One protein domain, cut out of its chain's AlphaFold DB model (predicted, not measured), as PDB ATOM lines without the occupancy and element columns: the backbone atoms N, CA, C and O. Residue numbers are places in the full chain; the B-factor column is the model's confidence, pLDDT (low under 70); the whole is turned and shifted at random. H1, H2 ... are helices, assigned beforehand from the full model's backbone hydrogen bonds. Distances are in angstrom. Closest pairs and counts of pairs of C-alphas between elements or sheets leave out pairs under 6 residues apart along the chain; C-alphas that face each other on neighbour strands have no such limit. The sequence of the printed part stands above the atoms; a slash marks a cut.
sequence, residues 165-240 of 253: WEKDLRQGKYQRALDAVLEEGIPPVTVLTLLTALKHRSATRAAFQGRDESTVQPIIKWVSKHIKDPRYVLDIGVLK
ATOM      1  N   TRP A 165     174.539 163.749 148.741       88.38
ATOM      2  CA  TRP A 165     174.600 165.137 148.282       88.38
ATOM      3  C   TRP A 165     175.008 165.290 146.803       88.38
ATOM      4  O   TRP A 165     174.540 166.209 146.131       88.38
ATOM      5  N   GLU A 166     175.839 164.393 146.253       89.69
ATOM      6  CA  GLU A 166     176.232 164.414 144.830       89.69
ATOM      7  C   GLU A 166     175.035 164.072 143.934       89.69
ATOM      8  O   GLU A 166     174.835 164.687 142.881       89.69
ATOM      9  N   LYS A 167     174.191 163.134 144.385       90.94
ATOM     10  CA  LYS A 167     172.937 162.787 143.705       90.94
ATOM     11  C   LYS A 167     171.950 163.949 143.743       90.94
ATOM     12  O   LYS A 167     171.363 164.270 142.709       90.94
ATOM     13  N   ASP A 168     171.805 164.611 144.888       90.38
ATOM     14  CA  ASP A 168     170.939 165.788 145.023       90.38
ATOM     15  C   ASP A 168     171.429 166.958 144.151       90.38
ATOM     16  O   ASP A 168     170.625 167.631 143.500       90.38
ATOM     17  N   LEU A 169     172.749 167.135 144.027       90.06
ATOM     18  CA  LEU A 169     173.363 168.120 143.135       90.06
ATOM     19  C   LEU A 169     173.120 167.806 141.648       90.06
ATOM     20  O   LEU A 169     172.962 168.723 140.839       90.06
ATOM     21  N   ARG A 170     173.086 166.523 141.264       89.38
ATOM     22  CA  ARG A 170     172.721 166.082 139.907       89.38
ATOM     23  C   ARG A 170     171.236 166.318 139.616       89.38
ATOM     24  O   ARG A 170     170.895 166.696 138.502       89.38
ATOM     25  N   GLN A 171     170.374 166.116 140.611       90.94
ATOM     26  CA  GLN A 171     168.921 166.303 140.505       90.94
ATOM     27  C   GLN A 171     168.476 167.773 140.609       90.94
ATOM     28  O   GLN A 171     167.287 168.050 140.486       90.94
ATOM     29  N   GLY A 172     169.396 168.712 140.857       87.94
ATOM     30  CA  GLY A 172     169.079 170.137 141.001       87.94
ATOM     31  C   GLY A 172     168.471 170.519 142.357       87.94
ATOM     32  O   GLY A 172     167.991 171.638 142.523       87.94
ATOM     33  N   LYS A 173     168.505 169.622 143.349       90.56
ATOM     34  CA  LYS A 173     167.996 169.855 144.710       90.56
ATOM     35  C   LYS A 173     169.082 170.484 145.585       90.56
ATOM     36  O   LYS A 173     169.602 169.865 146.509       90.56
ATOM     37  N   TYR A 174     169.445 171.727 145.277       90.38
ATOM     38  CA  TYR A 174     170.593 172.402 145.896       90.38
ATOM     39  C   TYR A 174     170.424 172.677 147.392       90.38
ATOM     40  O   TYR A 174     171.406 172.639 148.127       90.38
ATOM     41  N   GLN A 175     169.192 172.935 147.842       89.06
ATOM     42  CA  GLN A 175     168.899 173.175 149.255       89.06
ATOM     43  C   GLN A 175     169.215 171.930 150.091       89.06
ATOM     44  O   GLN A 175     170.088 171.978 150.952       89.06
ATOM     45  N   ARG A 176     168.610 170.794 149.720       88.88
ATOM     46  CA  ARG A 176     168.817 169.496 150.370       88.88
ATOM     47  C   ARG A 176     170.276 169.040 150.331       88.88
ATOM     48  O   ARG A 176     170.770 168.506 151.316       88.88
ATOM     49  N   ALA A 177     170.972 169.282 149.218       89.50
ATOM     50  CA  ALA A 177     172.391 168.958 149.101       89.50
ATOM     51  C   ALA A 177     173.252 169.743 150.105       89.50
ATOM     52  O   ALA A 177     174.205 169.192 150.650       89.50
ATOM     53  N   LEU A 178     172.928 171.018 150.346       87.19
ATOM     54  CA  LEU A 178     173.648 171.853 151.304       87.19
ATOM     55  C   LEU A 178     173.357 171.427 152.746       87.19
ATOM     56  O   LEU A 178     174.286 171.357 153.545       87.19
ATOM     57  N   ASP A 179     172.107 171.082 153.050       87.19
ATOM     58  CA  ASP A 179     171.708 170.642 154.390       87.19
ATOM     59  C   ASP A 179     172.355 169.297 154.738       87.19
ATOM     60  O   ASP A 179     173.002 169.176 155.775       87.19
ATOM     61  N   ALA A 180     172.332 168.338 153.805       86.62
ATOM     62  CA  ALA A 180     173.011 167.050 153.962       86.62
ATOM     63  C   ALA A 180     174.519 167.205 154.223       86.62
ATOM     64  O   ALA A 180     175.112 166.427 154.963       86.62
ATOM     65  N   VAL A 181     175.150 168.227 153.636       87.38
ATOM     66  CA  VAL A 181     176.584 168.491 153.806       87.38
ATOM     67  C   VAL A 181     176.921 169.214 155.117       87.38
ATOM     68  O   VAL A 181     178.064 169.150 155.568       87.38
ATOM     69  N   LEU A 182     175.948 169.895 155.724       82.44
ATOM     70  CA  LEU A 182     176.114 170.634 156.980       82.44
ATOM     71  C   LEU A 182     175.712 169.816 158.213       82.44
ATOM     72  O   LEU A 182     176.313 170.002 159.271       82.44
ATOM     73  N   GLU A 183     174.715 168.940 158.088       79.19
ATOM     74  CA  GLU A 183     174.262 168.043 159.158       79.19
ATOM     75  C   GLU A 183     175.232 166.882 159.374       79.19
ATOM     76  O   GLU A 183     175.558 166.518 160.506       79.19
ATOM     77  N   GLU A 184     175.736 166.309 158.284       66.00
ATOM     78  CA  GLU A 184     176.762 165.289 158.356       66.00
ATOM     79  C   GLU A 184     178.092 166.000 158.632       66.00
ATOM     80  O   GLU A 184     178.461 166.917 157.907       66.00
ATOM     81  N   GLY A 185     178.823 165.601 159.681       68.25
ATOM     82  CA  GLY A 185     180.159 166.110 160.043       68.25
ATOM     83  C   GLY A 185     181.244 165.785 159.005       68.25
ATOM     84  O   GLY A 185     182.283 165.201 159.313       68.25
ATOM     85  N   ILE A 186     180.965 166.123 157.754       76.62
ATOM     86  CA  ILE A 186     181.716 165.884 156.542       76.62
ATOM     87  C   ILE A 186     182.954 166.789 156.546       76.62
ATOM     88  O   ILE A 186     182.929 167.906 157.076       76.62
ATOM     89  N   PRO A 187     184.073 166.336 155.951       82.19
ATOM     90  CA  PRO A 187     185.270 167.153 155.836       82.19
ATOM     91  C   PRO A 187     184.969 168.504 155.162       82.19
ATOM     92  O   PRO A 187     184.276 168.554 154.143       82.19
ATOM     93  N   PRO A 188     185.563 169.610 155.647       82.00
ATOM     94  CA  PRO A 188     185.306 170.956 155.117       82.00
ATOM     95  C   PRO A 188     185.676 171.101 153.634       82.00
ATOM     96  O   PRO A 188     185.160 171.969 152.936       82.00
ATOM     97  N   VAL A 189     186.549 170.223 153.131       84.25
ATOM     98  CA  VAL A 189     186.900 170.137 151.709       84.25
ATOM     99  C   VAL A 189     185.685 169.760 150.859       84.25
ATOM    100  O   VAL A 189     185.488 170.343 149.802       84.25
ATOM    101  N   THR A 190     184.835 168.840 151.315       87.25
ATOM    102  CA  THR A 190     183.640 168.434 150.564       87.25
ATOM    103  C   THR A 190     182.598 169.553 150.525       87.25
ATOM    104  O   THR A 190     182.015 169.810 149.471       87.25
ATOM    105  N   VAL A 191     182.435 170.297 151.626       87.62
ATOM    106  CA  VAL A 191     181.600 171.511 151.661       87.62
ATOM    107  C   VAL A 191     182.084 172.526 150.623       87.62
ATOM    108  O   VAL A 191     181.290 173.041 149.837       87.62
ATOM    109  N   LEU A 192     183.401 172.753 150.548       84.88
ATOM    110  CA  LEU A 192     183.992 173.615 149.525       84.88
ATOM    111  C   LEU A 192     183.723 173.087 148.113       84.88
ATOM    112  O   LEU A 192     183.344 173.871 147.245       84.88
ATOM    113  N   THR A 193     183.869 171.781 147.862       87.94
ATOM    114  CA  THR A 193     183.582 171.223 146.529       87.94
ATOM    115  C   THR A 193     182.127 171.435 146.117       87.94
ATOM    116  O   THR A 193     181.874 171.795 144.967       87.94
ATOM    117  N   LEU A 194     181.177 171.308 147.051       88.81
ATOM    118  CA  LEU A 194     179.770 171.606 146.800       88.81
ATOM    119  C   LEU A 194     179.562 173.094 146.485       88.81
ATOM    120  O   LEU A 194     178.951 173.422 145.470       88.81
ATOM    121  N   LEU A 195     180.095 174.000 147.310       85.31
ATOM    122  CA  LEU A 195     179.964 175.449 147.101       85.31
ATOM    123  C   LEU A 195     180.587 175.901 145.772       85.31
ATOM    124  O   LEU A 195     179.995 176.704 145.048       85.31
ATOM    125  N   THR A 196     181.736 175.332 145.413       86.75
ATOM    126  CA  THR A 196     182.427 175.584 144.139       86.75
ATOM    127  C   THR A 196     181.583 175.090 142.965       86.75
ATOM    128  O   THR A 196     181.351 175.827 142.005       86.75
ATOM    129  N   ALA A 197     181.019 173.881 143.060       87.69
ATOM    130  CA  ALA A 197     180.119 173.347 142.041       87.69
ATOM    131  C   ALA A 197     178.834 174.184 141.886       87.69
ATOM    132  O   ALA A 197     178.394 174.425 140.759       87.69
ATOM    133  N   LEU A 198     178.251 174.675 142.985       88.19
ATOM    134  CA  LEU A 198     177.092 175.576 142.957       88.19
ATOM    135  C   LEU A 198     177.426 176.913 142.290       88.19
ATOM    136  O   LEU A 198     176.632 177.410 141.488       88.19
ATOM    137  N   LYS A 199     178.607 177.469 142.578       85.25
ATOM    138  CA  LYS A 199     179.107 178.709 141.973       85.25
ATOM    139  C   LYS A 199     179.291 178.562 140.465       85.25
ATOM    140  O   LYS A 199     178.775 179.393 139.719       85.25
ATOM    141  N   HIS A 200     179.939 177.490 140.002       86.75
ATOM    142  CA  HIS A 200     180.098 177.222 138.566       86.75
ATOM    143  C   HIS A 200     178.760 177.053 137.840       86.75
ATOM    144  O   HIS A 200     178.639 177.436 136.681       86.75
ATOM    145  N   ARG A 201     177.742 176.523 138.524       87.50
ATOM    146  CA  ARG A 201     176.393 176.335 137.973       87.50
ATOM    147  C   ARG A 201     175.472 177.536 138.185       87.50
ATOM    148  O   ARG A 201     174.303 177.469 137.820       87.50
ATOM    149  N   SER A 202     175.952 178.625 138.794       84.19
ATOM    150  CA  SER A 202     175.140 179.783 139.215       84.19
ATOM    151  C   SER A 202     173.912 179.425 140.077       84.19
ATOM    152  O   SER A 202     172.962 180.196 140.190       84.19
ATOM    153  N   ALA A 203     173.950 178.268 140.739       86.25
ATOM    154  CA  ALA A 203     172.859 177.712 141.537       86.25
ATOM    155  C   ALA A 203     172.864 178.203 142.995       86.25
ATOM    156  O   ALA A 203     171.983 177.857 143.779       86.25
ATOM    157  N   THR A 204     173.837 179.038 143.368       83.75
ATOM    158  CA  THR A 204     173.983 179.590 144.720       83.75
ATOM    159  C   THR A 204     172.723 180.335 145.166       83.75
ATOM    160  O   THR A 204     172.241 180.117 146.268       83.75
ATOM    161  N   ARG A 205     172.120 181.157 144.293       83.44
ATOM    162  CA  ARG A 205     170.893 181.901 144.628       83.44
ATOM    163  C   ARG A 205     169.718 180.966 144.921       83.44
ATOM    164  O   ARG A 205     169.023 181.172 145.906       83.44
ATOM    165  N   ALA A 206     169.536 179.930 144.102       85.44
ATOM    166  CA  ALA A 206     168.491 178.926 144.298       85.44
ATOM    167  C   ALA A 206     168.715 178.092 145.572       85.44
ATOM    168  O   ALA A 206     167.753 177.693 146.216       85.44
ATOM    169  N   ALA A 207     169.973 177.865 145.966       85.81
ATOM    170  CA  ALA A 207     170.293 177.170 147.208       85.81
ATOM    171  C   ALA A 207     169.931 177.985 148.463       85.81
ATOM    172  O   ALA A 207     169.585 177.388 149.479       85.81
ATOM    173  N   PHE A 208     170.009 179.320 148.400       83.75
ATOM    174  CA  PHE A 208     169.743 180.216 149.535       83.75
ATOM    175  C   PHE A 208     168.328 180.801 149.577       83.75
ATOM    176  O   PHE A 208     167.904 181.298 150.616       83.75
ATOM    177  N   GLN A 209     167.594 180.774 148.468       84.81
ATOM    178  CA  GLN A 209     166.229 181.282 148.422       84.81
ATOM    179  C   GLN A 209     165.293 180.391 149.255       84.81
ATOM    180  O   GLN A 209     165.392 179.172 149.174       84.81
ATOM    181  N   GLY A 210     164.388 180.992 150.037       81.31
ATOM    182  CA  GLY A 210     163.383 180.260 150.823       81.31
ATOM    183  C   GLY A 210     163.923 179.550 152.068       81.31
ATOM    184  O   GLY A 210     163.380 178.519 152.442       81.31
ATOM    185  N   ARG A 211     165.011 180.060 152.662       79.69
ATOM    186  CA  ARG A 211     165.589 179.536 153.908       79.69
ATOM    187  C   ARG A 211     165.191 180.374 155.119       79.69
ATOM    188  O   ARG A 211     165.220 181.601 155.048       79.69
ATOM    189  N   ASP A 212     164.924 179.685 156.224       81.94
ATOM    190  CA  ASP A 212     164.644 180.272 157.535       81.94
ATOM    191  C   ASP A 212     165.935 180.503 158.333       81.94
ATOM    192  O   ASP A 212     166.945 179.826 158.113       81.94
ATOM    193  N   GLU A 213     165.886 181.416 159.306       77.62
ATOM    194  CA  GLU A 213     167.022 181.829 160.149       77.62
ATOM    195  C   GLU A 213     167.785 180.640 160.768       77.62
ATOM    196  O   GLU A 213     169.018 180.605 160.769       77.62
ATOM    197  N   SER A 214     167.060 179.605 161.205       80.62
ATOM    198  CA  SER A 214     167.635 178.394 161.807       80.62
ATOM    199  C   SER A 214     168.545 177.613 160.850       80.62
ATOM    200  O   SER A 214     169.574 177.082 161.264       80.62
ATOM    201  N   THR A 215     168.213 177.576 159.558       79.25
ATOM    202  CA  THR A 215     168.992 176.861 158.529       79.25
ATOM    203  C   THR A 215     170.150 177.694 157.980       79.25
ATOM    204  O   THR A 215     171.117 177.149 157.446       79.25
ATOM    205  N   VAL A 216     170.082 179.022 158.119       81.56
ATOM    206  CA  VAL A 216     171.117 179.953 157.648       81.56
ATOM    207  C   VAL A 216     172.251 180.093 158.667       81.56
ATOM    208  O   VAL A 216     173.422 180.180 158.282       81.56
ATOM    209  N   GLN A 217     171.941 180.028 159.961       83.19
ATOM    210  CA  GLN A 217     172.915 180.101 161.051       83.19
ATOM    211  C   GLN A 217     174.136 179.158 160.899       83.19
ATOM    212  O   GLN A 217     175.271 179.641 161.029       83.19
ATOM    213  N   PRO A 218     173.992 177.847 160.597       82.56
ATOM    214  CA  PRO A 218     175.144 176.958 160.420       82.56
ATOM    215  C   PRO A 218     176.008 177.347 159.217       82.56
ATOM    216  O   PRO A 218     177.229 177.190 159.271       82.56
ATOM    217  N   ILE A 219     175.412 177.918 158.167       81.88
ATOM    218  CA  ILE A 219     176.139 178.366 156.973       81.88
ATOM    219  C   ILE A 219     177.022 179.561 157.319       81.88
ATOM    220  O   ILE A 219     178.213 179.558 157.009       81.88
ATOM    221  N   ILE A 220     176.474 180.557 158.018       80.38
ATOM    222  CA  ILE A 220     177.225 181.748 158.440       80.38
ATOM    223  C   ILE A 220     178.353 181.356 159.397       80.38
ATOM    224  O   ILE A 220     179.492 181.799 159.233       80.38
ATOM    225  N   LYS A 221     178.070 180.473 160.362       84.69
ATOM    226  CA  LYS A 221     179.081 179.950 161.290       84.69
ATOM    227  C   LYS A 221     180.198 179.216 160.548       84.69
ATOM    228  O   LYS A 221     181.372 179.382 160.882       84.69
ATOM    229  N   TRP A 222     179.847 178.429 159.531       83.81
ATOM    230  CA  TRP A 222     180.821 177.732 158.700       83.81
ATOM    231  C   TRP A 222     181.677 178.717 157.898       83.81
ATOM    232  O   TRP A 222     182.901 178.613 157.933       83.81
ATOM    233  N   VAL A 223     181.072 179.707 157.240       80.19
ATOM    234  CA  VAL A 223     181.801 180.724 156.467       80.19
ATOM    235  C   VAL A 223     182.744 181.514 157.372       80.19
ATOM    236  O   VAL A 223     183.933 181.578 157.079       80.19
ATOM    237  N   SER A 224     182.265 182.012 158.516       81.62
ATOM    238  CA  SER A 224     183.076 182.757 159.495       81.62
ATOM    239  C   SER A 224     184.326 181.984 159.937       81.62
ATOM    240  O   SER A 224     185.422 182.541 160.034       81.62
ATOM    241  N   LYS A 225     184.200 180.662 160.106       82.56
ATOM    242  CA  LYS A 225     185.326 179.786 160.449       82.56
ATOM    243  C   LYS A 225     186.371 179.678 159.330       82.56
ATOM    244  O   LYS A 225     187.559 179.625 159.634       82.56
ATOM    245  N   HIS A 226     185.947 179.646 158.067       78.38
ATOM    246  CA  HIS A 226     186.820 179.368 156.918       78.38
ATOM    247  C   HIS A 226     187.360 180.624 156.214       78.38
ATOM    248  O   HIS A 226     188.202 180.501 155.331       78.38
ATOM    249  N   ILE A 227     186.959 181.834 156.630       73.06
ATOM    250  CA  ILE A 227     187.532 183.100 156.122       73.06
ATOM    251  C   ILE A 227     189.042 183.198 156.403       73.06
ATOM    252  O   ILE A 227     189.772 183.833 155.646       73.06
ATOM    253  N   LYS A 228     189.530 182.555 157.472       73.62
ATOM    254  CA  LYS A 228     190.944 182.607 157.876       73.62
ATOM    255  C   LYS A 228     191.870 181.794 156.967       73.62
ATOM    256  O   LYS A 228     193.071 182.046 156.948       73.62
ATOM    257  N   ASP A 229     191.329 180.837 156.218       72.62
ATOM    258  CA  ASP A 229     192.120 179.929 155.397       72.62
ATOM    259  C   ASP A 229     192.173 180.425 153.934       72.62
ATOM    260  O   ASP A 229     191.156 180.404 153.233       72.62
ATOM    261  N   PRO A 230     193.353 180.798 153.394       68.88
ATOM    262  CA  PRO A 230     193.473 181.434 152.073       68.88
ATOM    263  C   PRO A 230     192.999 180.548 150.908       68.88
ATOM    264  O   PRO A 230     192.654 181.048 149.841       68.88
ATOM    265  N   ARG A 231     192.924 179.227 151.115       66.50
ATOM    266  CA  ARG A 231     192.419 178.258 150.127       66.50
ATOM    267  C   ARG A 231     190.921 178.407 149.848       66.50
ATOM    268  O   ARG A 231     190.483 178.041 148.766       66.50
ATOM    269  N   TYR A 232     190.156 178.940 150.799       64.50
ATOM    270  CA  TYR A 232     188.705 179.129 150.680       64.50
ATOM    271  C   TYR A 232     188.346 180.559 150.245       64.50
ATOM    272  O   TYR A 232     187.265 180.801 149.707       64.50
ATOM    273  N   VAL A 233     189.271 181.509 150.430       59.00
ATOM    274  CA  VAL A 233     189.077 182.934 150.118       59.00
ATOM    275  C   VAL A 233     188.947 183.183 148.615       59.00
ATOM    276  O   VAL A 233     188.170 184.045 148.222       59.00
ATOM    277  N   LEU A 234     189.625 182.412 147.760       56.22
ATOM    278  CA  LEU A 234     189.496 182.545 146.301       56.22
ATOM    279  C   LEU A 234     188.073 182.241 145.812       56.22
ATOM    280  O   LEU A 234     187.556 182.921 144.922       56.22
ATOM    281  N   ASP A 235     187.398 181.264 146.420       57.44
ATOM    282  CA  ASP A 235     186.047 180.913 146.000       57.44
ATOM    283  C   ASP A 235     184.972 181.823 146.575       57.44
ATOM    284  O   ASP A 235     184.058 182.214 145.838       57.44
ATOM    285  N   ILE A 236     185.133 182.220 147.838       58.84
ATOM    286  CA  ILE A 236     184.239 183.141 148.546       58.84
ATOM    287  C   ILE A 236     184.425 184.586 148.045       58.84
ATOM    288  O   ILE A 236     183.450 185.312 147.880       58.84
ATOM    289  N   GLY A 237     185.649 185.008 147.726       51.69
ATOM    290  CA  GLY A 237     185.970 186.361 147.257       51.69
ATOM    291  C   GLY A 237     185.315 186.716 145.921       51.69
ATOM    292  O   GLY A 237     184.867 187.841 145.729       51.69
ATOM    293  N   VAL A 238     185.116 185.745 145.029       49.62
ATOM    294  CA  VAL A 238     184.381 185.977 143.768       49.62
ATOM    295  C   VAL A 238     182.872 186.176 143.999       49.62
ATOM    296  O   VAL A 238     182.209 186.801 143.170       49.62
ATOM    297  N   LEU A 239     182.309 185.715 145.126       48.78
ATOM    298  CA  LEU A 239     180.941 186.093 145.515       48.78
ATOM    299  C   LEU A 239     180.854 187.581 145.902       48.78
ATOM    300  O   LEU A 239     179.795 188.180 145.723       48.78
ATOM    301  N   LYS A 240     181.960 188.186 146.361       45.12
ATOM    302  CA  LYS A 240     182.053 189.619 146.686       45.12
ATOM    303  C   LYS A 240     182.093 190.494 145.422       45.12
ATOM    304  O   LYS A 240     181.437 191.530 145.383       45.12
TER     305      LYS A 240
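What this domain is: This is residues 165 to 240 of the 253 residues of the protein "Putative U3 small nucleolar RNA-associated protein 15" of Glarea lozoyensis (strain ATCC 74030 / MF5533) (UniProt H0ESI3). H1, H2 and H3 stand side by side in alternating directions, with short H4 packed on H2; H5 crosses near the last residues of H2, and H6 lies beside H3. The 76 printed residues hold six named helices, H1 to H6, and no named strand: all helix. The whole is compact and rounded, radius of gyration of the C-alphas 11.7 A, spans 31 by 26 by 23 A.

How they stand to each other: H1, residues 165 to 170, and H2, residues 174 to 183, form a hairpin; their closest C-alphas, Trp 165 and Ala 177, are 4.5 A apart. H2, the hub, makes another with H3, residues 188 to 200, at a shallow tilt of 11 degrees; closest C-alphas Val 181 and Val 191, 6.2 A. H2 touches H4, residues 204 to 208, closest C-alphas Gln 175 and Ala 207, 4.7 A. H2 only just touches H5, residues 213 to 226, through 215 to 219 alone, with 3 pairs of C-alphas within 8 A; closest Leu 182 and Pro 218, 7.3 A. H6, residues 230 to 240, is close to but not clearly touching H3. Every O i to N i+4 pair is within hydrogen-bond range in H1 to H4, 8 of 10 in H5, 2 of 7 in H6, where 4 of 8 i+3 pairs are.

Where its parts are: H1 begins at C-alpha 165 (174.600, 165.137, 148.282). H3 measures 18.4 A, H5 20.2 A and H6 15.0 A, ending at C-alpha 240 (182.053, 189.619, 146.686).

The domain as a whole: The farthest C-alphas, Gln 171 and Lys 228, are 32.4 A apart. The printed part has no cut, and its five links are tight. Residues 184 to 185 and 230 to 240 have pLDDT under 70.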